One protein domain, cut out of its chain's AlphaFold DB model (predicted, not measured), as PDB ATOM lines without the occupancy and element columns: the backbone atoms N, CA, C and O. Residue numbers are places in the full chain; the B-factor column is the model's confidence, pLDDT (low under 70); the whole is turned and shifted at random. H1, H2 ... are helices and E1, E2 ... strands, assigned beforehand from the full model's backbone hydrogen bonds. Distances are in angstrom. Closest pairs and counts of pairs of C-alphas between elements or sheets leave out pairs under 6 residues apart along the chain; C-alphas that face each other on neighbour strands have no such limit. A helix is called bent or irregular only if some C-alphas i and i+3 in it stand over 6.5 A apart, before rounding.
ATOM      1  N   PHE A 418       6.630  40.025 -15.171       96.12
ATOM      2  CA  PHE A 418       5.933  39.614 -13.948       96.12
ATOM      3  C   PHE A 418       4.643  38.848 -14.247       96.12
ATOM      4  O   PHE A 418       4.417  37.786 -13.671       96.12
ATOM      5  N   ALA A 419       3.837  39.339 -15.191       94.69
ATOM      6  CA  ALA A 419       2.597  38.685 -15.591       94.69
ATOM      7  C   ALA A 419       2.826  37.257 -16.121       94.69
ATOM      8  O   ALA A 419       2.202  36.325 -15.622       94.69
ATOM      9  N   ALA A 420       3.745  37.063 -17.077       95.00
ATOM     10  CA  ALA A 420       4.045  35.735 -17.621       95.00
ATOM     11  C   ALA A 420       4.617  34.778 -16.567       95.00
ATOM     12  O   ALA A 420       4.232  33.609 -16.523       95.00
ATOM     13  N   LEU A 421       5.504  35.273 -15.699       96.81
ATOM     14  CA  LEU A 421       6.086  34.475 -14.625       96.81
ATOM     15  C   LEU A 421       5.013  34.021 -13.627       96.81
ATOM     16  O   LEU A 421       5.008  32.851 -13.261       96.81
ATOM     17  N   PHE A 422       4.073  34.881 -13.223       96.12
ATOM     18  CA  PHE A 422       2.967  34.458 -12.354       96.12
ATOM     19  C   PHE A 422       1.987  33.509 -13.054       96.12
ATOM     20  O   PHE A 422       1.503  32.575 -12.415       96.12
ATOM     21  N   ASP A 423       1.730  33.708 -14.351       92.69
ATOM     22  CA  ASP A 423       0.826  32.858 -15.135       92.69
ATOM     23  C   ASP A 423       1.417  31.440 -15.363       92.69
ATOM     24  O   ASP A 423       0.663  30.469 -15.426       92.69
ATOM     25  N   GLY A 424       2.751  31.291 -15.462       92.50
ATOM     26  CA  GLY A 424       3.412  30.013 -15.796       92.50
ATOM     27  C   GLY A 424       4.296  29.373 -14.711       92.50
ATOM     28  O   GLY A 424       4.325  28.147 -14.588       92.50
ATOM     29  N   ARG A 425       5.043  30.166 -13.933       95.56
ATOM     30  CA  ARG A 425       6.027  29.728 -12.917       95.56
ATOM     31  C   ARG A 425       5.932  30.593 -11.647       95.56
ATOM     32  O   ARG A 425       6.873  31.329 -11.326       95.56
ATOM     33  N   PRO A 426       4.805  30.527 -10.913       94.56
ATOM     34  CA  PRO A 426       4.567  31.396  -9.761       94.56
ATOM     35  C   PRO A 426       5.620  31.229  -8.656       94.56
ATOM     36  O   PRO A 426       5.934  32.194  -7.969       94.56
ATOM     37  N   ASP A 427       6.226  30.045  -8.521       93.19
ATOM     38  CA  ASP A 427       7.338  29.770  -7.602       93.19
ATOM     39  C   ASP A 427       8.540  30.698  -7.838       93.19
ATOM     40  O   ASP A 427       9.073  31.297  -6.902       93.19
ATOM     41  N   LEU A 428       8.925  30.865  -9.103       95.88
ATOM     42  CA  LEU A 428      10.041  31.715  -9.505       95.88
ATOM     43  C   LEU A 428       9.654  33.201  -9.520       95.88
ATOM     44  O   LEU A 428      10.456  34.047  -9.123       95.88
ATOM     45  N   ALA A 429       8.413  33.517  -9.909       96.06
ATOM     46  CA  ALA A 429       7.866  34.874  -9.852       96.06
ATOM     47  C   ALA A 429       7.909  35.441  -8.424       96.06
ATOM     48  O   ALA A 429       8.364  36.566  -8.205       96.06
ATOM     49  N   LEU A 430       7.497  34.628  -7.444       96.19
ATOM     50  CA  LEU A 430       7.562  34.961  -6.023       96.19
ATOM     51  C   LEU A 430       8.996  35.254  -5.578       96.19
ATOM     52  O   LEU A 430       9.207  36.219  -4.848       96.19
ATOM     53  N   GLY A 431       9.969  34.450  -6.020       95.81
ATOM     54  CA  GLY A 431      11.390  34.684  -5.749       95.81
ATOM     55  C   GLY A 431      11.862  36.041  -6.274       95.81
ATOM     56  O   GLY A 431      12.371  36.849  -5.505       95.81
ATOM     57  N   LEU A 432      11.600  36.339  -7.552       96.75
ATOM     58  CA  LEU A 432      11.975  37.617  -8.169       96.75
ATOM     59  C   LEU A 432      11.356  38.817  -7.440       96.75
ATOM     60  O   LEU A 432      12.069  39.762  -7.113       96.75
ATOM     61  N   VAL A 433      10.046  38.799  -7.173       96.56
ATOM     62  CA  VAL A 433       9.385  39.934  -6.505       96.56
ATOM     63  C   VAL A 433       9.922  40.115  -5.084       96.56
ATOM     64  O   VAL A 433      10.131  41.251  -4.658       96.56
ATOM     65  N   LYS A 434      10.215  39.026  -4.361       95.25
ATOM     66  CA  LYS A 434      10.868  39.098  -3.044       95.25
ATOM     67  C   LYS A 434      12.259  39.705  -3.131       95.25
ATOM     68  O   LYS A 434      12.559  40.567  -2.316       95.25
ATOM     69  N   ASP A 435      13.062  39.328  -4.120       95.44
ATOM     70  CA  ASP A 435      14.393  39.907  -4.311       95.44
ATOM     71  C   ASP A 435      14.315  41.419  -4.568       95.44
ATOM     72  O   ASP A 435      15.042  42.182  -3.933       95.44
ATOM     73  N   LEU A 436      13.378  41.872  -5.412       95.38
ATOM     74  CA  LEU A 436      13.151  43.301  -5.671       95.38
ATOM     75  C   LEU A 436      12.677  44.050  -4.413       95.38
ATOM     76  O   LEU A 436      13.205  45.115  -4.089       95.38
ATOM     77  N   MET A 437      11.702  43.493  -3.686       95.31
ATOM     78  CA  MET A 437      11.206  44.077  -2.436       95.31
ATOM     79  C   MET A 437      12.305  44.146  -1.371       95.31
ATOM     80  O   MET A 437      12.434  45.162  -0.691       95.31
ATOM     81  N   ASN A 438      13.099  43.085  -1.220       95.75
ATOM     82  CA  ASN A 438      14.173  43.000  -0.233       95.75
ATOM     83  C   ASN A 438      15.305  43.983  -0.570       95.75
ATOM     84  O   ASN A 438      15.751  44.703   0.322       95.75
ATOM     85  N   HIS A 439      15.706  44.082  -1.843       94.69
ATOM     86  CA  HIS A 439      16.713  45.047  -2.304       94.69
ATOM     87  C   HIS A 439      16.259  46.492  -2.086       94.69
ATOM     88  O   HIS A 439      16.970  47.276  -1.462       94.69
ATOM     89  N   GLY A 440      15.031  46.824  -2.500       92.50
ATOM     90  CA  GLY A 440      14.451  48.148  -2.255       92.50
ATOM     91  C   GLY A 440      14.331  48.474  -0.761       92.50
ATOM     92  O   GLY A 440      14.575  49.608  -0.349       92.50
ATOM     93  N   THR A 441      13.996  47.481   0.069       93.69
ATOM     94  CA  THR A 441      13.918  47.640   1.530       93.69
ATOM     95  C   THR A 441      15.297  47.901   2.139       93.69
ATOM     96  O   THR A 441      15.415  48.759   3.011       93.69
ATOM     97  N   GLU A 442      16.351  47.227   1.675       92.62
ATOM     98  CA  GLU A 442      17.718  47.509   2.127       92.62
ATOM     99  C   GLU A 442      18.176  48.909   1.694       92.62
ATOM    100  O   GLU A 442      18.723  49.651   2.509       92.62
ATOM    101  N   GLY A 443      17.861  49.329   0.464       88.88
ATOM    102  CA  GLY A 443      18.128  50.693   0.009       88.88
ATOM    103  C   GLY A 443      17.411  51.745   0.861       88.88
ATOM    104  O   GLY A 443      18.014  52.747   1.247       88.88
ATOM    105  N   TRP A 444      16.157  51.485   1.244       88.44
ATOM    106  CA  TRP A 444      15.433  52.308   2.217       88.44
ATOM    107  C   TRP A 444      16.140  52.335   3.585       88.44
ATOM    108  O   TRP A 444      16.365  53.419   4.119       88.44
ATOM    109  N   ARG A 445      16.579  51.189   4.132       87.62
ATOM    110  CA  ARG A 445      17.311  51.134   5.418       87.62
ATOM    111  C   ARG A 445      18.600  51.954   5.387       87.62
ATOM    112  O   ARG A 445      18.890  52.668   6.346       87.62
ATOM    113  N   GLN A 446      19.368  51.861   4.303       85.50
ATOM    114  CA  GLN A 446      20.588  52.651   4.122       85.50
ATOM    115  C   GLN A 446      20.275  54.147   4.050       85.50
ATOM    116  O   GLN A 446      20.927  54.944   4.721       85.50
ATOM    117  N   ARG A 447      19.224  54.529   3.316       80.62
ATOM    118  CA  ARG A 447      18.764  55.919   3.238       80.62
ATOM    119  C   ARG A 447      18.376  56.482   4.607       80.62
ATOM    120  O   ARG A 447      18.778  57.598   4.933       80.62
ATOM    121  N   GLU A 448      17.636  55.727   5.419       77.88
ATOM    122  CA  GLU A 448      17.260  56.170   6.770       77.88
ATOM    123  C   GLU A 448      18.487  56.328   7.685       77.88
ATOM    124  O   GLU A 448      18.553  57.291   8.445       77.88
ATOM    125  N   ARG A 449      19.511  55.468   7.555       75.81
ATOM    126  CA  ARG A 449      20.794  55.627   8.272       75.81
ATOM    127  C   ARG A 449      21.571  56.874   7.842       75.81
ATOM    128  O   ARG A 449      22.184  57.528   8.682       75.81
ATOM    129  N   LEU A 450      21.561  57.194   6.548       72.00
ATOM    130  CA  LEU A 450      22.268  58.345   5.972       72.00
ATOM    131  C   LEU A 450      21.561  59.685   6.251       72.00
ATOM    132  O   LEU A 450      22.179  60.749   6.185       72.00
ATOM    133  N   SER A 451      20.264  59.664   6.566       63.34
ATOM    134  CA  SER A 451      19.473  60.866   6.831       63.34
ATOM    135  C   SER A 451      19.706  61.413   8.246       63.34
ATOM    136  O   SER A 451      19.151  60.934   9.233       63.34
ATOM    137  N   HIS A 452      20.455  62.516   8.359       53.16
ATOM    138  CA  HIS A 452      20.686  63.212   9.638       53.16
ATOM    139  C   HIS A 452      19.422  63.813  10.285       53.16
ATOM    140  O   HIS A 452      19.480  64.259  11.429       53.16
ATOM    141  N   ARG A 453      18.278  63.863   9.581       48.19
ATOM    142  CA  ARG A 453      17.062  64.547  10.063       48.19
ATOM    143  C   ARG A 453      16.232  63.750  11.071       48.19
ATOM    144  O   ARG A 453      15.433  64.374  11.762       48.19
ATOM    145  N   ARG A 454      16.374  62.420  11.147       49.22
ATOM    146  CA  ARG A 454      15.554  61.570  12.042       49.22
ATOM    147  C   ARG A 454      16.330  60.764  13.083       49.22
ATOM    148  O   ARG A 454      15.703  60.230  13.983       49.22
ATOM    149  N   GLY A 455      17.662  60.719  13.014       49.12
ATOM    150  CA  GLY A 455      18.513  60.275  14.127       49.12
ATOM    151  C   GLY A 455      18.216  58.890  14.728       49.12
ATOM    152  O   GLY A 455      18.576  58.670  15.880       49.12
ATOM    153  N   GLY A 456      17.576  57.968  14.002       60.31
ATOM    154  CA  GLY A 456      17.166  56.675  14.549       60.31
ATOM    155  C   GLY A 456      17.473  55.512  13.616       60.31
ATOM    156  O   GLY A 456      17.074  55.513  12.454       60.31
ATOM    157  N   THR A 457      18.151  54.488  14.133       74.31
ATOM    158  CA  THR A 457      18.220  53.164  13.504       74.31
ATOM    159  C   THR A 457      16.803  52.587  13.428       74.31
ATOM    160  O   THR A 457      16.119  52.517  14.450       74.31
ATOM    161  N   ALA A 458      16.338  52.189  12.239       83.81
ATOM    162  CA  ALA A 458      15.042  51.520  12.085       83.81
ATOM    163  C   ALA A 458      14.995  50.206  12.895       83.81
ATOM    164  O   ALA A 458      16.024  49.546  13.036       83.81
ATOM    165  N   LEU A 459      13.815  49.810  13.387       86.38
ATOM    166  CA  LEU A 459      13.576  48.577  14.151       86.38
ATOM    167  C   LEU A 459      12.752  47.551  13.346       86.38
ATOM    168  O   LEU A 459      11.707  47.905  12.783       86.38
ATOM    169  N   PRO A 460      13.133  46.263  13.338       91.00
ATOM    170  CA  PRO A 460      12.419  45.224  12.598       91.00
ATOM    171  C   PRO A 460      11.144  44.753  13.309       91.00
ATOM    172  O   PRO A 460      11.020  44.855  14.531       91.00
ATOM    173  N   ILE A 461      10.190  44.193  12.560       90.44
ATOM    174  CA  ILE A 461       9.086  43.383  13.099       90.44
ATOM    175  C   ILE A 461       9.517  41.922  13.053       90.44
ATOM    176  O   ILE A 461       9.800  41.406  11.974       90.44
ATOM    177  N   VAL A 462       9.486  41.244  14.201       91.31
ATOM    178  CA  VAL A 462       9.689  39.793  14.278       91.31
ATOM    179  C   VAL A 462       8.340  39.099  14.453       91.31
ATOM    180  O   VAL A 462       7.656  39.310  15.454       91.31
ATOM    181  N   VAL A 463       7.951  38.273  13.482       89.56
ATOM    182  CA  VAL A 463       6.681  37.528  13.474       89.56
ATOM    183  C   VAL A 463       6.959  36.024  13.484       89.56
ATOM    184  O   VAL A 463       7.752  35.529  12.687       89.56
ATOM    185  N   GLU A 464       6.306  35.282  14.383       91.75
ATOM    186  CA  GLU A 464       6.432  33.818  14.472       91.75
ATOM    187  C   GLU A 464       5.270  33.122  13.757       91.75
ATOM    188  O   GLU A 464       4.167  33.020  14.305       91.75
ATOM    189  N   PHE A 465       5.528  32.641  12.541       93.25
ATOM    190  CA  PHE A 465       4.595  31.843  11.746       93.25
ATOM    191  C   PHE A 465       4.751  30.340  12.018       93.25
ATOM    192  O   PHE A 465       5.798  29.915  12.514       93.25
ATOM    193  N   PRO A 466       3.772  29.500  11.624       91.62
ATOM    194  CA  PRO A 466       3.890  28.042  11.734       91.62
ATOM    195  C   PRO A 466       5.123  27.451  11.031       91.62
ATOM    196  O   PRO A 466       5.577  26.370  11.396       91.62
ATOM    197  N   TRP A 467       5.674  28.153  10.034       92.75
ATOM    198  CA  TRP A 467       6.872  27.745   9.291       92.75
ATOM    199  C   TRP A 467       8.181  28.376   9.792       92.75
ATOM    200  O   TRP A 467       9.242  28.030   9.279       92.75
ATOM    201  N   GLY A 468       8.150  29.271  10.785       91.62
ATOM    202  CA  GLY A 468       9.357  29.856  11.375       91.62
ATOM    203  C   GLY A 468       9.246  31.341  11.717       91.62
ATOM    204  O   GLY A 468       8.229  31.995  11.478       91.62
ATOM    205  N   LYS A 469      10.327  31.875  12.299       92.50
ATOM    206  CA  LYS A 469      10.451  33.304  12.619       92.50
ATOM    207  C   LYS A 469      10.799  34.100  11.368       92.50
ATOM    208  O   LYS A 469      11.662  33.681  10.599       92.50
ATOM    209  N   GLN A 470      10.174  35.259  11.204       91.38
ATOM    210  CA  GLN A 470      10.476  36.194  10.130       91.38
ATOM    211  C   GLN A 470      10.719  37.594  10.638       91.38
ATOM    212  O   GLN A 470       9.973  38.094  11.474       91.38
ATOM    213  N   GLU A 471      11.741  38.216  10.073       94.06
ATOM    214  CA  GLU A 471      12.147  39.575  10.368       94.06
ATOM    215  C   GLU A 471      11.873  40.453   9.144       94.06
ATOM    216  O   GLU A 471      12.446  40.216   8.074       94.06
ATOM    217  N   VAL A 472      10.990  41.443   9.297       93.69
ATOM    218  CA  VAL A 472      10.636  42.392   8.233       93.69
ATOM    219  C   VAL A 472      10.881  43.839   8.649       93.69
ATOM    220  O   VAL A 472      10.805  44.188   9.826       93.69
ATOM    221  N   TRP A 473      11.125  44.694   7.664       93.69
ATOM    222  CA  TRP A 473      11.495  46.092   7.823       93.69
ATOM    223  C   TRP A 473      10.588  46.988   6.986       93.69
ATOM    224  O   TRP A 473      10.074  46.582   5.939       93.69
ATOM    225  N   GLY A 474      10.428  48.224   7.443       87.81
ATOM    226  CA  GLY A 474       9.725  49.268   6.719       87.81
ATOM    227  C   GLY A 474       8.840  50.114   7.621       87.81
ATOM    228  O   GLY A 474       8.400  49.676   8.686       87.81
ATOM    229  N   ASP A 475       8.594  51.329   7.158       85.31
ATOM    230  CA  ASP A 475       7.644  52.282   7.716       85.31
ATOM    231  C   ASP A 475       6.316  52.238   6.934       85.31
ATOM    232  O   ASP A 475       6.069  51.353   6.105       85.31
ATOM    233  N   TRP A 476       5.463  53.237   7.156       81.38
ATOM    234  CA  TRP A 476       4.247  53.450   6.371       81.38
ATOM    235  C   TRP A 476       4.493  53.543   4.851       81.38
ATOM    236  O   TRP A 476       3.671  53.067   4.059       81.38
ATOM    237  N   THR A 477       5.610  54.142   4.429       81.31
ATOM    238  CA  THR A 477       5.963  54.310   3.012       81.31
ATOM    239  C   THR A 477       6.208  52.953   2.367       81.31
ATOM    240  O   THR A 477       5.590  52.638   1.351       81.31
ATOM    241  N   VAL A 478       7.049  52.124   2.994       87.88
ATOM    242  CA  VAL A 478       7.360  50.766   2.521       87.88
ATOM    243  C   VAL A 478       6.125  49.869   2.606       87.88
ATOM    244  O   VAL A 478       5.846  49.121   1.674       87.88
ATOM    245  N   TYR A 479       5.325  49.978   3.674       88.38
ATOM    246  CA  TYR A 479       4.041  49.273   3.777       88.38
ATOM    247  C   TYR A 479       3.117  49.605   2.604       88.38
ATOM    248  O   TYR A 479       2.410  48.732   2.124       88.38
ATOM    249  N   SER A 480       3.138  50.835   2.095       84.06
ATOM    250  CA  SER A 480       2.259  51.260   1.004       84.06
ATOM    251  C   SER A 480       2.685  50.761  -0.384       84.06
ATOM    252  O   SER A 480       1.911  50.908  -1.330       84.06
ATOM    253  N   TRP A 481       3.853  50.124  -0.529       88.06
ATOM    254  CA  TRP A 481       4.324  49.629  -1.827       88.06
ATOM    255  C   TRP A 481       3.381  48.603  -2.452       88.06
ATOM    256  O   TRP A 481       3.126  48.697  -3.646       88.06
ATOM    257  N   PHE A 482       2.787  47.680  -1.678       88.50
ATOM    258  CA  PHE A 482       1.871  46.667  -2.243       88.50
ATOM    259  C   PHE A 482       0.597  47.268  -2.864       88.50
ATOM    260  O   PHE A 482      -0.106  46.586  -3.604       88.50
ATOM    261  N   LEU A 483       0.308  48.540  -2.577       80.50
ATOM    262  CA  LEU A 483      -0.795  49.298  -3.169       80.50
ATOM    263  C   LEU A 483      -0.406  49.949  -4.507       80.50
ATOM    264  O   LEU A 483      -1.245  50.594  -5.128       80.50
ATOM    265  N   GLY A 484       0.850  49.799  -4.942       77.12
ATOM    266  CA  GLY A 484       1.402  50.451  -6.127       77.12
ATOM    267  C   GLY A 484       1.726  51.928  -5.910       77.12
ATOM    268  O   GLY A 484       1.596  52.699  -6.853       77.12
ATOM    269  N   HIS A 485       2.078  52.332  -4.683       73.56
ATOM    270  CA  HIS A 485       2.388  53.720  -4.331       73.56
ATOM    271  C   HIS A 485       3.785  53.866  -3.721       73.56
ATOM    272  O   HIS A 485       4.251  52.993  -2.989       73.56
ATOM    273  N   PHE A 486       4.390  55.042  -3.920       73.81
ATOM    274  CA  PHE A 486       5.654  55.484  -3.309       73.81
ATOM    275  C   PHE A 486       6.891  54.640  -3.663       73.81
ATOM    276  O   PHE A 486       7.965  54.885  -3.108       73.81
ATOM    277  N   ALA A 487       6.765  53.682  -4.583       80.06
ATOM    278  CA  ALA A 487       7.865  52.856  -5.059       80.06
ATOM    279  C   ALA A 487       8.287  53.278  -6.480       80.06
ATOM    280  O   ALA A 487       7.545  53.934  -7.205       80.06
ATOM    281  N   PRO A 488       9.505  52.931  -6.919       83.31
ATOM    282  CA  PRO A 488       9.875  53.013  -8.329       83.31
ATOM    283  C   PRO A 488       8.970  52.139  -9.211       83.31
ATOM    284  O   PRO A 488       8.584  51.042  -8.811       83.31
ATOM    285  N   GLN A 489       8.688  52.595 -10.435       82.75
ATOM    286  CA  GLN A 489       7.713  51.969 -11.346       82.75
ATOM    287  C   GLN A 489       7.908  50.455 -11.570       82.75
ATOM    288  O   GLN A 489       6.912  49.732 -11.527       82.75
ATOM    289  N   PRO A 490       9.137  49.922 -11.757       89.94
ATOM    290  CA  PRO A 490       9.319  48.477 -11.907       89.94
ATOM    291  C   PRO A 490       8.881  47.692 -10.661       89.94
ATOM    292  O   PRO A 490       8.274  46.628 -10.778       89.94
ATOM    293  N   LEU A 491       9.153  48.234  -9.465       92.06
ATOM    294  CA  LEU A 491       8.750  47.628  -8.197       92.06
ATOM    295  C   LEU A 491       7.233  47.722  -8.003       92.06
ATOM    296  O   LEU A 491       6.633  46.740  -7.579       92.06
ATOM    297  N   GLU A 492       6.608  48.845  -8.375       89.31
ATOM    298  CA  GLU A 492       5.144  48.993  -8.372       89.31
ATOM    299  C   GLU A 492       4.473  47.945  -9.276       89.31
ATOM    300  O   GLU A 492       3.547  47.262  -8.843       89.31
ATOM    301  N   CYS A 493       4.974  47.733 -10.497       92.25
ATOM    302  CA  CYS A 493       4.472  46.679 -11.386       92.25
ATOM    303  C   CYS A 493       4.639  45.274 -10.781       92.25
ATOM    304  O   CYS A 493       3.704  44.472 -10.831       92.25
ATOM    305  N   ALA A 494       5.791  44.983 -10.166       95.56
ATOM    306  CA  ALA A 494       6.073  43.685  -9.548       95.56
ATOM    307  C   ALA A 494       5.119  43.361  -8.385       95.56
ATOM    308  O   ALA A 494       4.553  42.267  -8.322       95.56
ATOM    309  N   VAL A 495       4.910  44.313  -7.468       95.00
ATOM    310  CA  VAL A 495       4.046  44.112  -6.293       95.00
ATOM    311  C   VAL A 495       2.560  44.126  -6.652       95.00
ATOM    312  O   VAL A 495       1.792  43.368  -6.060       95.00
ATOM    313  N   LEU A 496       2.147  44.895  -7.667       94.94
ATOM    314  CA  LEU A 496       0.786  44.832  -8.207       94.94
ATOM    315  C   LEU A 496       0.518  43.489  -8.901       94.94
ATOM    316  O   LEU A 496      -0.564  42.923  -8.731       94.94
ATOM    317  N   ALA A 497       1.493  42.947  -9.637       96.75
ATOM    318  CA  ALA A 497       1.395  41.611 -10.226       96.75
ATOM    319  C   ALA A 497       1.285  40.524  -9.142       96.75
ATOM    320  O   ALA A 497       0.426  39.647  -9.248       96.75
ATOM    321  N   LEU A 498       2.071  40.634  -8.060       97.50
ATOM    322  CA  LEU A 498       1.981  39.753  -6.889       97.50
ATOM    323  C   LEU A 498       0.601  39.821  -6.221       97.50
ATOM    324  O   LEU A 498       0.008  38.780  -5.938       97.50
ATOM    325  N   ALA A 499       0.070  41.026  -5.995       95.56
ATOM    326  CA  ALA A 499      -1.257  41.214  -5.414       95.56
ATOM    327  C   ALA A 499      -2.358  40.636  -6.319       95.56
ATOM    328  O   ALA A 499      -3.246  39.924  -5.845       95.56
ATOM    329  N   HIS A 500      -2.280  40.889  -7.630       96.19
ATOM    330  CA  HIS A 500      -3.231  40.358  -8.605       96.19
ATOM    331  C   HIS A 500      -3.206  38.826  -8.630       96.19
ATOM    332  O   HIS A 500      -4.263  38.204  -8.528       96.19
ATOM    333  N   TRP A 501      -2.020  38.213  -8.701       97.00
ATOM    334  CA  TRP A 501      -1.859  36.759  -8.630       97.00
ATOM    335  C   TRP A 501      -2.432  36.189  -7.326       97.00
ATOM    336  O   TRP A 501      -3.278  35.298  -7.372       97.00
ATOM    337  N   ALA A 502      -2.064  36.743  -6.169       96.38
ATOM    338  CA  ALA A 502      -2.491  36.214  -4.875       96.38
ATOM    339  C   ALA A 502      -4.022  36.241  -4.702       96.38
ATOM    340  O   ALA A 502      -4.614  35.264  -4.242       96.38
ATOM    341  N   HIS A 503      -4.691  37.318  -5.129       95.88
ATOM    342  CA  HIS A 503      -6.155  37.383  -5.099       95.88
ATOM    343  C   HIS A 503      -6.817  36.433  -6.110       95.88
ATOM    344  O   HIS A 503      -7.861  35.856  -5.799       95.88
ATOM    345  N   ARG A 504      -6.220  36.223  -7.291       94.81
ATOM    346  CA  ARG A 504      -6.708  35.235  -8.270       94.81
ATOM    347  C   ARG A 504      -6.605  33.806  -7.746       94.81
ATOM    348  O   ARG A 504      -7.522  33.023  -7.966       94.81
ATOM    349  N   GLU A 505      -5.555  33.477  -7.000       95.25
ATOM    350  CA  GLU A 505      -5.407  32.163  -6.365       95.25
ATOM    351  C   GLU A 505      -6.491  31.897  -5.310       95.25
ATOM    352  O   GLU A 505      -7.032  30.791  -5.233       95.25
ATOM    353  N   LEU A 506      -6.888  32.926  -4.549       94.25
ATOM    354  CA  LEU A 506      -8.031  32.831  -3.632       94.25
ATOM    355  C   LEU A 506      -9.365  32.637  -4.370       94.25
ATOM    356  O   LEU A 506     -10.243  31.931  -3.873       94.25
ATOM    357  N   GLU A 507      -9.550  33.259  -5.538       93.62
ATOM    358  CA  GLU A 507     -10.736  33.038  -6.383       93.62
ATOM    359  C   GLU A 507     -10.750  31.651  -7.023       93.62
ATOM    360  O   GLU A 507     -11.816  31.048  -7.139       93.62
ATOM    361  N   ALA A 508      -9.576  31.122  -7.373       92.62
ATOM    362  CA  ALA A 508      -9.400  29.763  -7.876       92.62
ATOM    363  C   ALA A 508      -9.603  28.682  -6.793       92.62
ATOM    364  O   ALA A 508      -9.605  27.492  -7.107       92.62
ATOM    365  N   GLY A 509      -9.796  29.077  -5.530       92.06
ATOM    366  CA  GLY A 509     -10.112  28.181  -4.419       92.06
ATOM    367  C   GLY A 509      -8.904  27.662  -3.636       92.06
ATOM    368  O   GLY A 509      -9.082  26.762  -2.814       92.06
ATOM    369  N   LYS A 510      -7.690  28.206  -3.842       93.81
ATOM    370  CA  LYS A 510      -6.548  27.887  -2.968       93.81
ATOM    371  C   LYS A 510      -6.800  28.397  -1.548       93.81
ATOM    372  O   LYS A 510      -7.411  29.449  -1.345       93.81
ATOM    373  N   HIS A 511      -6.316  27.648  -0.560       94.00
ATOM    374  CA  HIS A 511      -6.470  28.018   0.841       94.00
ATOM    375  C   HIS A 511      -5.634  29.265   1.157       94.00
ATOM    376  O   HIS A 511      -4.478  29.363   0.745       94.00
ATOM    377  N   ALA A 512      -6.200  30.222   1.898       93.31
ATOM    378  CA  ALA A 512      -5.529  31.502   2.130       93.31
ATOM    379  C   ALA A 512      -4.203  31.352   2.881       93.31
ATOM    380  O   ALA A 512      -3.263  32.082   2.586       93.31
ATOM    381  N   ASP A 513      -4.101  30.383   3.794       95.00
ATOM    382  CA  ASP A 513      -2.863  30.118   4.538       95.00
ATOM    383  C   ASP A 513      -1.689  29.763   3.622       95.00
ATOM    384  O   ASP A 513      -0.571  30.223   3.854       95.00
ATOM    385  N   ASP A 514      -1.944  28.993   2.563       95.25
ATOM    386  CA  ASP A 514      -0.909  28.588   1.614       95.25
ATOM    387  C   ASP A 514      -0.444  29.789   0.785       95.25
ATOM    388  O   ASP A 514       0.757  30.011   0.625       95.25
ATOM    389  N   VAL A 515      -1.391  30.613   0.317       95.69
ATOM    390  CA  VAL A 515      -1.086  31.834  -0.449       95.69
ATOM    391  C   VAL A 515      -0.331  32.844   0.420       95.69
ATOM    392  O   VAL A 515       0.679  33.398  -0.012       95.69
ATOM    393  N   ILE A 516      -0.763  33.046   1.669       96.00
ATOM    394  CA  ILE A 516      -0.096  33.921   2.643       96.00
ATOM    395  C   ILE A 516       1.333  33.447   2.898       96.00
ATOM    396  O   ILE A 516       2.263  34.252   2.836       96.00
ATOM    397  N   ARG A 517       1.528  32.144   3.132       95.88
ATOM    398  CA  ARG A 517       2.864  31.572   3.292       95.88
ATOM    399  C   ARG A 517       3.727  31.855   2.066       95.88
ATOM    400  O   ARG A 517       4.840  32.351   2.218       95.88
ATOM    401  N   SER A 518       3.210  31.618   0.860       95.44
ATOM    402  CA  SER A 518       3.933  31.896  -0.385       95.44
ATOM    403  C   SER A 518       4.345  33.362  -0.533       95.44
ATOM    404  O   SER A 518       5.454  33.620  -0.996       95.44
ATOM    405  N   VAL A 519       3.507  34.318  -0.122       94.88
ATOM    406  CA  VAL A 519       3.813  35.760  -0.180       94.88
ATOM    407  C   VAL A 519       4.883  36.158   0.844       94.88
ATOM    408  O   VAL A 519       5.790  36.925   0.523       94.88
ATOM    409  N   VAL A 520       4.798  35.621   2.062       94.81
ATOM    410  CA  VAL A 520       5.553  36.104   3.228       94.81
ATOM    411  C   VAL A 520       6.878  35.357   3.427       94.81
ATOM    412  O   VAL A 520       7.889  35.959   3.772       94.81
ATOM    413  N   GLU A 521       6.934  34.047   3.172       93.44
ATOM    414  CA  GLU A 521       8.138  33.212   3.334       93.44
ATOM    415  C   GLU A 521       9.357  33.738   2.563       93.44
ATOM    416  O   GLU A 521       9.392  33.689   1.338       93.44
ATOM    417  N   GLY A 522      10.365  34.247   3.281       88.94
ATOM    418  CA  GLY A 522      11.609  34.776   2.704       88.94
ATOM    419  C   GLY A 522      11.583  36.260   2.310       88.94
ATOM    420  O   GLY A 522      12.559  36.750   1.742       88.94
ATOM    421  N   SER A 523      10.502  36.994   2.593       92.75
ATOM    422  CA  SER A 523      10.494  38.454   2.446       92.75
ATOM    423  C   SER A 523      10.933  39.143   3.739       92.75
ATOM    424  O   SER A 523      10.523  38.758   4.829       92.75
ATOM    425  N   HIS A 524      11.725  40.204   3.600       93.81
ATOM    426  CA  HIS A 524      12.097  41.135   4.667       93.81
ATOM    427  C   HIS A 524      11.361  42.472   4.541       93.81
ATOM    428  O   HIS A 524      11.670  43.419   5.259       93.81
ATOM    429  N   CYS A 525      10.401  42.571   3.623       94.81
ATOM    430  CA  CYS A 525       9.676  43.798   3.333       94.81
ATOM    431  C   CYS A 525       8.310  43.780   4.016       94.81
ATOM    432  O   CYS A 525       7.518  42.857   3.809       94.81
ATOM    433  N   ILE A 526       7.987  44.823   4.782       94.44
ATOM    434  CA  ILE A 526       6.690  44.930   5.461       94.44
ATOM    435  C   ILE A 526       5.491  44.965   4.491       94.44
ATOM    436  O   ILE A 526       4.392  44.561   4.870       94.44
ATOM    437  N   ALA A 527       5.695  45.357   3.227       94.56
ATOM    438  CA  ALA A 527       4.666  45.296   2.185       94.56
ATOM    439  C   ALA A 527       4.097  43.876   2.000       94.56
ATOM    440  O   ALA A 527       2.900  43.716   1.760       94.56
ATOM    441  N   SER A 528       4.930  42.840   2.178       95.69
ATOM    442  CA  SER A 528       4.501  41.435   2.104       95.69
ATOM    443  C   SER A 528       3.522  41.068   3.225       95.69
ATOM    444  O   SER A 528       2.529  40.386   2.974       95.69
ATOM    445  N   LEU A 529       3.738  41.581   4.444       95.25
ATOM    446  CA  LEU A 529       2.809  41.408   5.564       95.25
ATOM    447  C   LEU A 529       1.517  42.205   5.361       95.25
ATOM    448  O   LEU A 529       0.447  41.739   5.750       95.25
ATOM    449  N   GLY A 530       1.609  43.384   4.736       92.81
ATOM    450  CA  GLY A 530       0.448  44.178   4.331       92.81
ATOM    451  C   GLY A 530      -0.464  43.408   3.379       92.81
ATOM    452  O   GLY A 530      -1.649  43.251   3.670       92.81
ATOM    453  N   LEU A 531       0.103  42.840   2.310       95.44
ATOM    454  CA  LEU A 531      -0.632  41.985   1.375       95.44
ATOM    455  C   LEU A 531      -1.157  40.705   2.052       95.44
ATOM    456  O   LEU A 531      -2.292  40.302   1.831       95.44
ATOM    457  N   ALA A 532      -0.377  40.064   2.919       95.88
ATOM    458  CA  ALA A 532      -0.833  38.875   3.636       95.88
ATOM    459  C   ALA A 532      -2.054  39.141   4.528       95.88
ATOM    460  O   ALA A 532      -2.978  38.328   4.590       95.88
ATOM    461  N   LEU A 533      -2.081  40.298   5.194       95.00
ATOM    462  CA  LEU A 533      -3.216  40.712   6.006       95.00
ATOM    463  C   LEU A 533      -4.453  41.007   5.145       95.00
ATOM    464  O   LEU A 533      -5.551  40.595   5.517       95.00
ATOM    465  N   THR A 534      -4.305  41.639   3.975       93.88
ATOM    466  CA  THR A 534      -5.448  41.852   3.069       93.88
ATOM    467  C   THR A 534      -5.987  40.535   2.507       93.88
ATOM    468  O   THR A 534      -7.203  40.370   2.432       93.88
ATOM    469  N   LEU A 535      -5.125  39.558   2.208       95.56
ATOM    470  CA  LEU A 535      -5.543  38.208   1.802       95.56
ATOM    471  C   LEU A 535      -6.315  37.483   2.918       95.56
ATOM    472  O   LEU A 535      -7.336  36.849   2.644       95.56
ATOM    473  N   ALA A 536      -5.882  37.616   4.176       94.50
ATOM    474  CA  ALA A 536      -6.606  37.071   5.327       94.50
ATOM    475  C   ALA A 536      -7.993  37.720   5.484       94.50
ATOM    476  O   ALA A 536      -8.987  37.024   5.703       94.50
ATOM    477  N   LEU A 537      -8.073  39.045   5.314       93.81
ATOM    478  CA  LEU A 537      -9.315  39.820   5.394       93.81
ATOM    479  C   LEU A 537     -10.279  39.529   4.238       93.81
ATOM    480  O   LEU A 537     -11.492  39.554   4.440       93.81
ATOM    481  N   GLU A 538      -9.778  39.208   3.044       93.75
ATOM    482  CA  GLU A 538     -10.598  38.928   1.859       93.75
ATOM    483  C   GLU A 538     -11.611  37.799   2.112       93.75
ATOM    484  O   GLU A 538     -12.793  37.908   1.772       93.75
ATOM    485  N   LYS A 539     -11.163  36.726   2.772       88.38
ATOM    486  CA  LYS A 539     -11.988  35.555   3.111       88.38
ATOM    487  C   LYS A 539     -12.252  35.401   4.609       88.38
ATOM    488  O   LYS A 539     -12.910  34.436   4.983       88.38
ATOM    489  N   ASN A 540     -11.808  36.350   5.440       91.50
ATOM    490  CA  ASN A 540     -11.980  36.315   6.896       91.50
ATOM    491  C   ASN A 540     -11.414  35.019   7.520       91.50
ATOM    492  O   ASN A 540     -12.068  34.354   8.323       91.50
ATOM    493  N   VAL A 541     -10.207  34.630   7.100       91.81
ATOM    494  CA  VAL A 541      -9.602  33.337   7.462       91.81
ATOM    495  C   VAL A 541      -9.020  33.373   8.871       91.81
ATOM    496  O   VAL A 541      -8.146  34.183   9.157       91.81
ATOM    497  N   VAL A 542      -9.476  32.456   9.725       93.12
ATOM    498  CA  VAL A 542      -8.987  32.257  11.097       93.12
ATOM    499  C   VAL A 542      -8.166  30.971  11.147       93.12
ATOM    500  O   VAL A 542      -8.708  29.884  10.954       93.12
ATOM    501  N   SER A 543      -6.860  31.087  11.385       94.56
ATOM    502  CA  SER A 543      -5.915  29.964  11.332       94.56
ATOM    503  C   SER A 543      -4.635  30.225  12.137       94.56
ATOM    504  O   SER A 543      -4.345  31.360  12.515       94.56
ATOM    505  N   GLU A 544      -3.805  29.195  12.348       92.88
ATOM    506  CA  GLU A 544      -2.466  29.353  12.954       92.88
ATOM    507  C   GLU A 544      -1.536  30.235  12.097       92.88
ATOM    508  O   GLU A 544      -0.611  30.851  12.622       92.88
ATOM    509  N   THR A 545      -1.782  30.323  10.786       93.81
ATOM    510  CA  THR A 545      -1.011  31.145   9.837       93.81
ATOM    511  C   THR A 545      -1.384  32.620   9.905       93.81
ATOM    512  O   THR A 545      -0.518  33.487   9.802       93.81
ATOM    513  N   THR A 546      -2.669  32.921  10.078       94.19
ATOM    514  CA  THR A 546      -3.176  34.297  10.171       94.19
ATOM    515  C   THR A 546      -3.086  34.849  11.592       94.19
ATOM    516  O   THR A 546      -3.027  36.064  11.764       94.19
ATOM    517  N   LEU A 547      -2.968  33.980  12.605       93.88
ATOM    518  CA  LEU A 547      -2.797  34.343  14.013       93.88
ATOM    519  C   LEU A 547      -1.675  35.377  14.246       93.88
ATOM    520  O   LEU A 547      -1.939  36.374  14.912       93.88
ATOM    521  N   PRO A 548      -0.446  35.216  13.711       92.31
ATOM    522  CA  PRO A 548       0.651  36.160  13.914       92.31
ATOM    523  C   PRO A 548       0.431  37.503  13.208       92.31
ATOM    524  O   PRO A 548       0.874  38.525  13.723       92.31
ATOM    525  N   LEU A 549      -0.278  37.517  12.073       93.12
ATOM    526  CA  LEU A 549      -0.671  38.744  11.368       93.12
ATOM    527  C   LEU A 549      -1.735  39.499  12.170       93.12
ATOM    528  O   LEU A 549      -1.588  40.688  12.450       93.12
ATOM    529  N   ALA A 550      -2.772  38.777  12.603       92.50
ATOM    530  CA  ALA A 550      -3.864  39.293  13.418       92.50
ATOM    531  C   ALA A 550      -3.405  39.705  14.825       92.50
ATOM    532  O   ALA A 550      -4.076  40.513  15.454       92.50
ATOM    533  N   SER A 551      -2.270  39.200  15.320       91.50
ATOM    534  CA  SER A 551      -1.692  39.577  16.616       91.50
ATOM    535  C   SER A 551      -0.491  40.533  16.517       91.50
ATOM    536  O   SER A 551       0.186  40.760  17.518       91.50
ATOM    537  N   CYS A 552      -0.147  41.053  15.331       91.88
ATOM    538  CA  CYS A 552       0.995  41.958  15.169       91.88
ATOM    539  C   CYS A 552       0.575  43.419  15.373       91.88
ATOM    540  O   CYS A 552      -0.031  44.037  14.496       91.88
ATOM    541  N   GLN A 553       0.958  44.008  16.507       90.00
ATOM    542  CA  GLN A 553       0.516  45.351  16.885       90.00
ATOM    543  C   GLN A 553       0.913  46.454  15.878       90.00
ATOM    544  O   GLN A 553       0.144  47.394  15.673       90.00
ATOM    545  N   ARG A 554       2.078  46.353  15.218       87.00
ATOM    546  CA  ARG A 554       2.517  47.342  14.210       87.00
ATOM    547  C   ARG A 554       1.669  47.276  12.933       87.00
ATOM    548  O   ARG A 554       1.256  48.315  12.426       87.00
ATOM    549  N   LEU A 555       1.299  46.073  12.482       89.56
ATOM    550  CA  LEU A 555       0.399  45.905  11.334       89.56
ATOM    551  C   LEU A 555      -0.997  46.464  11.597       89.56
ATOM    552  O   LEU A 555      -1.615  46.971  10.667       89.56
ATOM    553  N   TRP A 556      -1.487  46.431  12.840       88.56
ATOM    554  CA  TRP A 556      -2.788  47.019  13.162       88.56
ATOM    555  C   TRP A 556      -2.823  48.519  12.898       88.56
ATOM    556  O   TRP A 556      -3.814  49.030  12.384       88.56
ATOM    557  N   GLN A 557      -1.740  49.230  13.222       84.44
ATOM    558  CA  GLN A 557      -1.664  50.668  12.969       84.44
ATOM    559  C   GLN A 557      -1.734  50.963  11.469       84.44
ATOM    560  O   GLN A 557      -2.533  51.801  11.047       84.44
ATOM    561  N   PHE A 558      -0.957  50.232  10.669       86.25
ATOM    562  CA  PHE A 558      -0.918  50.419   9.223       86.25
ATOM    563  C   PHE A 558      -2.200  49.948   8.530       86.25
ATOM    564  O   PHE A 558      -2.705  50.661   7.672       86.25
ATOM    565  N   GLU A 597     -13.014  42.811  -1.473       87.75
ATOM    566  CA  GLU A 597     -13.697  42.906  -0.179       87.75
ATOM    567  C   GLU A 597     -12.731  43.282   0.952       87.75
ATOM    568  O   GLU A 597     -13.124  43.976   1.890       87.75
ATOM    569  N   SER A 598     -11.454  42.909   0.841       86.31
ATOM    570  CA  SER A 598     -10.388  43.313   1.763       86.31
ATOM    571  C   SER A 598     -10.201  44.832   1.860       86.31
ATOM    572  O   SER A 598      -9.752  45.331   2.893       86.31
ATOM    573  N   GLU A 599     -10.572  45.598   0.830       81.75
ATOM    574  CA  GLU A 599     -10.544  47.069   0.871       81.75
ATOM    575  C   GLU A 599     -11.632  47.658   1.783       81.75
ATOM    576  O   GLU A 599     -11.463  48.749   2.321       81.75
ATOM    577  N   LYS A 600     -12.709  46.906   2.043       81.38
ATOM    578  CA  LYS A 600     -13.829  47.314   2.910       81.38
ATOM    579  C   LYS A 600     -13.700  46.806   4.352       81.38
ATOM    580  O   LYS A 600     -14.559  47.094   5.184       81.38
ATOM    581  N   ARG A 601     -12.661  46.021   4.648       86.75
ATOM    582  CA  ARG A 601     -12.434  45.349   5.940       86.75
ATOM    583  C   ARG A 601     -11.125  45.802   6.573       86.75
ATOM    584  O   ARG A 601     -10.262  46.354   5.894       86.75
ATOM    585  N   GLU A 602     -10.984  45.549   7.870       88.31
ATOM    586  CA  GLU A 602      -9.781  45.852   8.654       88.31
ATOM    587  C   GLU A 602      -9.558  44.824   9.770       88.31
ATOM    588  O   GLU A 602     -10.468  44.081  10.147       88.31
ATOM    589  N   VAL A 603      -8.335  44.786  10.291       88.50
ATOM    590  CA  VAL A 603      -7.796  43.754  11.184       88.50
ATOM    591  C   VAL A 603      -8.638  43.447  12.426       88.50
ATOM    592  O   VAL A 603      -8.672  42.296  12.855       88.50
ATOM    593  N   ARG A 604      -9.363  44.407  13.013       87.62
ATOM    594  CA  ARG A 604     -10.190  44.151  14.210       87.62
ATOM    595  C   ARG A 604     -11.391  43.264  13.898       87.62
ATOM    596  O   ARG A 604     -11.837  42.531  14.776       87.62
ATOM    597  N   GLN A 605     -11.886  43.274  12.658       87.06
ATOM    598  CA  GLN A 605     -12.907  42.316  12.227       87.06
ATOM    599  C   GLN A 605     -12.344  40.893  12.251       87.06
ATOM    600  O   GLN A 605     -13.009  39.974  12.721       87.06
ATOM    601  N   LEU A 606     -11.089  40.722  11.827       89.62
ATOM    602  CA  LEU A 606     -10.395  39.442  11.920       89.62
ATOM    603  C   LEU A 606     -10.144  39.045  13.383       89.62
ATOM    604  O   LEU A 606     -10.375  37.898  13.751       89.62
ATOM    605  N   ALA A 607      -9.759  39.998  14.238       88.94
ATOM    606  CA  ALA A 607      -9.583  39.776  15.676       88.94
ATOM    607  C   ALA A 607     -10.863  39.264  16.359       88.94
ATOM    608  O   ALA A 607     -10.807  38.326  17.153       88.94
ATOM    609  N   MET A 608     -12.023  39.829  16.004       89.00
ATOM    610  CA  MET A 608     -13.324  39.344  16.472       89.00
ATOM    611  C   MET A 608     -13.551  37.882  16.075       89.00
ATOM    612  O   MET A 608     -13.985  37.082  16.899       89.00
ATOM    613  N   LEU A 609     -13.229  37.507  14.838       90.50
ATOM    614  CA  LEU A 609     -13.406  36.130  14.374       90.50
ATOM    615  C   LEU A 609     -12.478  35.140  15.092       90.50
ATOM    616  O   LEU A 609     -12.905  34.025  15.381       90.50
ATOM    617  N   PHE A 610     -11.254  35.543  15.452       91.44
ATOM    618  CA  PHE A 610     -10.377  34.738  16.309       91.44
ATOM    619  C   PHE A 610     -10.953  34.548  17.716       91.44
ATOM    620  O   PHE A 610     -10.951  33.432  18.236       91.44
ATOM    621  N   ALA A 611     -11.477  35.614  18.324       88.31
ATOM    622  CA  ALA A 611     -12.077  35.546  19.655       88.31
ATOM    623  C   ALA A 611     -13.352  34.682  19.684       88.31
ATOM    624  O   ALA A 611     -13.610  33.988  20.663       88.31
ATOM    625  N   LEU A 612     -14.130  34.691  18.599       88.56
ATOM    626  CA  LEU A 612     -15.352  33.895  18.439       88.56
ATOM    627  C   LEU A 612     -15.102  32.512  17.820       88.56
ATOM    628  O   LEU A 612     -16.057  31.780  17.557       88.56
ATOM    629  N   SER A 613     -13.841  32.151  17.571       89.12
ATOM    630  CA  SER A 613     -13.496  30.902  16.901       89.12
ATOM    631  C   SER A 613     -14.014  29.689  17.688       89.12
ATOM    632  O   SER A 613     -13.881  29.652  18.922       89.12
ATOM    633  N   PRO A 614     -14.576  28.672  17.006       85.75
ATOM    634  CA  PRO A 614     -14.931  27.406  17.640       85.75
ATOM    635  C   PRO A 614     -13.694  26.609  18.085       85.75
ATOM    636  O   PRO A 614     -13.819  25.752  18.957       85.75
ATOM    637  N   ASP A 615     -12.512  26.895  17.525       89.62
ATOM    638  CA  ASP A 615     -11.244  26.298  17.946       89.62
ATOM    639  C   ASP A 615     -10.732  26.974  19.227       89.62
ATOM    640  O   ASP A 615     -10.221  28.099  19.216       89.62
ATOM    641  N   GLU A 616     -10.879  26.267  20.346       88.62
ATOM    642  CA  GLU A 616     -10.464  26.730  21.668       88.62
ATOM    643  C   GLU A 616      -8.947  26.952  21.777       88.62
ATOM    644  O   GLU A 616      -8.523  27.910  22.422       88.62
ATOM    645  N   ALA A 617      -8.122  26.141  21.108       89.81
ATOM    646  CA  ALA A 617      -6.670  26.279  21.179       89.81
ATOM    647  C   ALA A 617      -6.198  27.557  20.472       89.81
ATOM    648  O   ALA A 617      -5.388  28.309  21.024       89.81
ATOM    649  N   LEU A 618      -6.732  27.835  19.278       89.88
ATOM    650  CA  LEU A 618      -6.452  29.071  18.542       89.88
ATOM    651  C   LEU A 618      -6.955  30.308  19.289       89.88
ATOM    652  O   LEU A 618      -6.242  31.312  19.372       89.88
ATOM    653  N   ARG A 619      -8.157  30.221  19.866       92.12
ATOM    654  CA  ARG A 619      -8.761  31.302  20.647       92.12
ATOM    655  C   ARG A 619      -7.917  31.664  21.868       92.12
ATOM    656  O   ARG A 619      -7.592  32.835  22.052       92.12
ATOM    657  N   GLU A 620      -7.498  30.679  22.666       91.25
ATOM    658  CA  GLU A 620      -6.673  30.928  23.857       91.25
ATOM    659  C   GLU A 620      -5.269  31.443  23.498       91.25
ATOM    660  O   GLU A 620      -4.760  32.355  24.153       91.25
ATOM    661  N   LYS A 621      -4.657  30.945  22.411       91.56
ATOM    662  CA  LYS A 621      -3.386  31.494  21.900       91.56
ATOM    663  C   LYS A 621      -3.520  32.957  21.476       91.56
ATOM    664  O   LYS A 621      -2.653  33.767  21.805       91.56
ATOM    665  N   PHE A 622      -4.584  33.305  20.750       92.44
ATOM    666  CA  PHE A 622      -4.844  34.681  20.323       92.44
ATOM    667  C   PHE A 622      -5.062  35.610  21.516       92.44
ATOM    668  O   PHE A 622      -4.416  36.656  21.611       92.44
ATOM    669  N   LYS A 623      -5.900  35.181  22.467       91.75
ATOM    670  CA  LYS A 623      -6.148  35.880  23.730       91.75
ATOM    671  C   LYS A 623      -4.850  36.158  24.489       91.75
ATOM    672  O   LYS A 623      -4.620  37.295  24.893       91.75
ATOM    673  N   ALA A 624      -3.981  35.155  24.634       90.81
ATOM    674  CA  ALA A 624      -2.695  35.311  25.311       90.81
ATOM    675  C   ALA A 624      -1.771  36.321  24.605       90.81
ATOM    676  O   ALA A 624      -1.181  37.171  25.269       90.81
ATOM    677  N   ARG A 625      -1.678  36.283  23.265       90.62
ATOM    678  CA  ARG A 625      -0.837  37.222  22.496       90.62
ATOM    679  C   ARG A 625      -1.309  38.673  22.611       90.62
ATOM    680  O   ARG A 625      -0.479  39.563  22.777       90.62
ATOM    681  N   LEU A 626      -2.620  38.914  22.551       90.00
ATOM    682  CA  LEU A 626      -3.187  40.258  22.723       90.00
ATOM    683  C   LEU A 626      -3.011  40.771  24.159       90.00
ATOM    684  O   LEU A 626      -2.708  41.948  24.353       90.00
ATOM    685  N   ALA A 627      -3.130  39.896  25.164       87.81
ATOM    686  CA  ALA A 627      -2.902  40.252  26.566       87.81
ATOM    687  C   ALA A 627      -1.475  40.773  26.840       87.81
ATOM    688  O   ALA A 627      -1.277  41.558  27.768       87.81
ATOM    689  N   ASP A 628      -0.490  40.383  26.023       89.38
ATOM    690  CA  ASP A 628       0.908  40.814  26.144       89.38
ATOM    691  C   ASP A 628       1.236  42.139  25.426       89.38
ATOM    692  O   ASP A 628       2.337  42.661  25.612       89.38
ATOM    693  N   TYR A 629       0.308  42.743  24.670       89.19
ATOM    694  CA  TYR A 629       0.551  44.019  23.970       89.19
ATOM    695  C   TYR A 629       1.113  45.133  24.876       89.19
ATOM    696  O   TYR A 629       2.088  45.772  24.482       89.19
ATOM    697  N   PRO A 630       0.592  45.378  26.101       85.81
ATOM    698  CA  PRO A 630       1.103  46.462  26.950       85.81
ATOM    699  C   PRO A 630       2.556  46.270  27.404       85.81
ATOM    700  O   PRO A 630       3.195  47.230  27.838       85.81
ATOM    701  N   LYS A 631       3.074  45.035  27.314       84.31
ATOM    702  CA  LYS A 631       4.465  44.694  27.634       84.31
ATOM    703  C   LYS A 631       5.403  44.888  26.434       84.31
ATOM    704  O   LYS A 631       6.581  45.140  26.655       84.31
ATOM    705  N   ASN A 632       4.891  44.804  25.202       84.19
ATOM    706  CA  ASN A 632       5.672  44.779  23.958       84.19
ATOM    707  C   ASN A 632       5.197  45.867  22.974       84.19
ATOM    708  O   ASN A 632       4.472  45.581  22.022       84.19
ATOM    709  N   LEU A 650       1.471  54.588  22.609       80.31
ATOM    710  CA  LEU A 650       1.569  53.183  22.211       80.31
ATOM    711  C   LEU A 650       1.019  52.246  23.294       80.31
ATOM    712  O   LEU A 650       0.298  51.300  22.962       80.31
ATOM    713  N   ARG A 651       1.309  52.522  24.575       83.56
ATOM    714  CA  ARG A 651       0.809  51.743  25.719       83.56
ATOM    715  C   ARG A 651      -0.708  51.826  25.859       83.56
ATOM    716  O   ARG A 651      -1.353  50.796  26.022       83.56
ATOM    717  N   GLU A 652      -1.290  53.010  25.687       79.81
ATOM    718  CA  GLU A 652      -2.749  53.180  25.706       79.81
ATOM    719  C   GLU A 652      -3.439  52.368  24.592       79.81
ATOM    720  O   GLU A 652      -4.424  51.665  24.840       79.81
ATOM    721  N   LYS A 653      -2.910  52.412  23.357       78.50
ATOM    722  CA  LYS A 653      -3.437  51.604  22.239       78.50
ATOM    723  C   LYS A 653      -3.298  50.102  22.512       78.50
ATOM    724  O   LYS A 653      -4.244  49.357  22.257       78.50
ATOM    725  N   ALA A 654      -2.153  49.671  23.046       84.00
ATOM    726  CA  ALA A 654      -1.904  48.283  23.434       84.00
ATOM    727  C   ALA A 654      -2.930  47.773  24.456       84.00
ATOM    728  O   ALA A 654      -3.529  46.716  24.252       84.00
ATOM    729  N   GLU A 655      -3.182  48.537  25.522       83.75
ATOM    730  CA  GLU A 655      -4.168  48.185  26.550       83.75
ATOM    731  C   GLU A 655      -5.573  48.046  25.952       83.75
ATOM    732  O   GLU A 655      -6.271  47.069  26.232       83.75
ATOM    733  N   ARG A 656      -5.968  48.963  25.058       78.12
ATOM    734  CA  ARG A 656      -7.281  48.937  24.391       78.12
ATOM    735  C   ARG A 656      -7.475  47.708  23.508       78.12
ATOM    736  O   ARG A 656      -8.587  47.188  23.427       78.12
ATOM    737  N   TRP A 657      -6.426  47.263  22.823       84.38
ATOM    738  CA  TRP A 657      -6.502  46.101  21.941       84.38
ATOM    739  C   TRP A 657      -6.368  44.771  22.684       84.38
ATOM    740  O   TRP A 657      -6.863  43.765  22.184       84.38
ATOM    741  N   SER A 658      -5.797  44.763  23.893       85.06
ATOM    742  CA  SER A 658      -5.553  43.533  24.658       85.06
ATOM    743  C   SER A 658      -6.820  42.723  24.980       85.06
ATOM    744  O   SER A 658      -6.789  41.495  24.982       85.06
ATOM    745  N   GLY A 659      -7.961  43.395  25.182       82.06
ATOM    746  CA  GLY A 659      -9.244  42.750  25.489       82.06
ATOM    747  C   GLY A 659      -9.981  42.148  24.286       82.06
ATOM    748  O   GLY A 659     -10.883  41.334  24.483       82.06
ATOM    749  N   LEU A 660      -9.607  42.494  23.047       84.81
ATOM    750  CA  LEU A 660     -10.326  42.055  21.839       84.81
ATOM    751  C   LEU A 660     -10.216  40.545  21.583       84.81
ATOM    752  O   LEU A 660     -11.019  40.006  20.827       84.81
ATOM    753  N   GLY A 661      -9.252  39.863  22.206       82.75
ATOM    754  CA  GLY A 661      -9.063  38.419  22.062       82.75
ATOM    755  C   GLY A 661      -9.955  37.555  22.960       82.75
ATOM    756  O   GLY A 661      -9.973  36.341  22.781       82.75
ATOM    757  N   ASP A 662     -10.679  38.133  23.923       86.12
ATOM    758  CA  ASP A 662     -11.475  37.361  24.886       86.12
ATOM    759  C   ASP A 662     -12.947  37.254  24.466       86.12
ATOM    760  O   ASP A 662     -13.647  38.259  24.343       86.12
ATOM    761  N   ILE A 663     -13.442  36.024  24.309       85.81
ATOM    762  CA  ILE A 663     -14.838  35.735  23.948       85.81
ATOM    763  C   ILE A 663     -15.846  36.295  24.960       85.81
ATOM    764  O   ILE A 663     -16.963  36.652  24.588       85.81
TER     765      ILE A 663
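Overview. This is residues 418 to 558, 597 to 632 and 650 to 663 of the 1251 residues of an uncharacterized protein of Rhizobium leguminosarum bv. viciae (UniProt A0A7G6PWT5). A small two-stranded hairpin, E1 and E2, sits at the side of a helical body built round H6, on which H3, H4, H5, H7, H9 and H10 pack. The long H2 closes one end of the body, with H1 folded back on it, while H11 and H12, which overlap over part of their lengths and run opposite ways, cap the other end through H10; residues 450 to 455 stick out at the end of H2. The printed part has 191 residues, with named elements in the order H1, H2, E1, E2, then H3 to H12: twelve helices, and two strands in one antiparallel sheet, order E1 - E2. The class is mostly helix, and the whole is compact, with a radius of gyration of the C-alphas of 16.7 A and a rounded outline of 47 by 45 by 30 A.

Along the chain. E1 is residues 461 to 465, 12.5 A long, and E2 is residues 468 to 472, 13.0 A; C-alpha 461 is at (9.086, 43.383, 13.099). H6 is residues 526 to 539, 21.0 A, neither bent nor irregular, but only just: C-alphas 536 and 539 are 6.0 A apart. H1 is residues 418 to 424, beginning at C-alpha 418 (5.933, 39.614, -13.948), and H2 is residues 426 to 450, 35.9 A. H3 is residues 476 to 483, H4 489 to 507, 26.9 A, and H5 512 to 520. H7 is residues 547 to 550, H8 553 to 558, H9 597 to 600 and H10 603 to 611. H11 is residues 616 to 627, 16.2 A, and H12 is residues 650 to 661, 18.2 A, ending at C-alpha 661 (-9.063, 38.419, 22.062). H3 and H12 are only just irregular: C-alphas 479 and 482 are 6.9 A apart, and C-alphas 658 and 661 are 6.7 A apart.

Arrangement. E1 and E2 form an antiparallel hairpin, 156 degrees between their directions, with N 463 and O 470 within hydrogen-bond range at 2.9 A and N 461 and O 472 at 2.8 A. The closest C-alphas of E1 and H7 are those of Val 463 and Pro 548, 6.2 A apart. The hub is H6, which touches six helices. It forms a helical hairpin with H5, at a shallow tilt of 10 degrees, closest C-alphas Ile 516 and Ala 532 at 5.1 A. Residues 526 to 531 of H6 alone touch H3, closest C-alphas Ala 527 and Tyr 479 at 4.3 A. H4 and H6 only just touch, with 3 pairs of C-alphas within 8 A, closest Ala 499 and Leu 531 at 6.9 A. H6 also touches H7, closest C-alphas Leu 533 and Leu 549 at 6.3 A; H9, Glu 538 and Ser 598 at 4.4 A; and H10, Leu 537 and Leu 606 at 6.6 A. H8 touches no helix, but is close to H6, Gly 530 and Leu 555 having C-alphas 7.2 A apart. Residues 430 to 437 of H2 alone touch H4, at a steep tilt of 44 degrees, closest C-alphas Val 433 and Ala 494 at 5.9 A. H1 and H2 form a helical hairpin, closest C-alphas Leu 421 and Ala 429 at 5.1 A. H11 and H12 touch at a shallow tilt of 16 degrees, opposite ways, closest C-alphas Lys 623 and Gly 661 at 4.2 A. H10 touches both, its Ala 611 having its C-alpha 5.5 A from that of Arg 619 and 4.8 A from that of Gly 661. H2 and H11 are apart. Every O i to N i+4 pair is within hydrogen-bond range in H1, H2, H4, H5, H10 and H11; the counts are 9 of 10 in H6, 1 of 2 in H8, 5 of 8 in H12 and 1 of 4 in H3, where 3 of 5 O i to N i+3 pairs are within range, and H7 and H9 are too short for such a pair.

Size, cuts and confidence. The two C-alphas farthest apart are those of His 452 and Pro 614, 51.1 A. Residues 559 to 596 and 633 to 649 are not printed; the gaps are 17.6 A between C-alphas 558 and 597 and 9.5 A between C-alphas 632 and 650. Of the links that are printed whole, none is long. The mean pLDDT of the printed part is 89.0, and residues 451 to 456 are under 70.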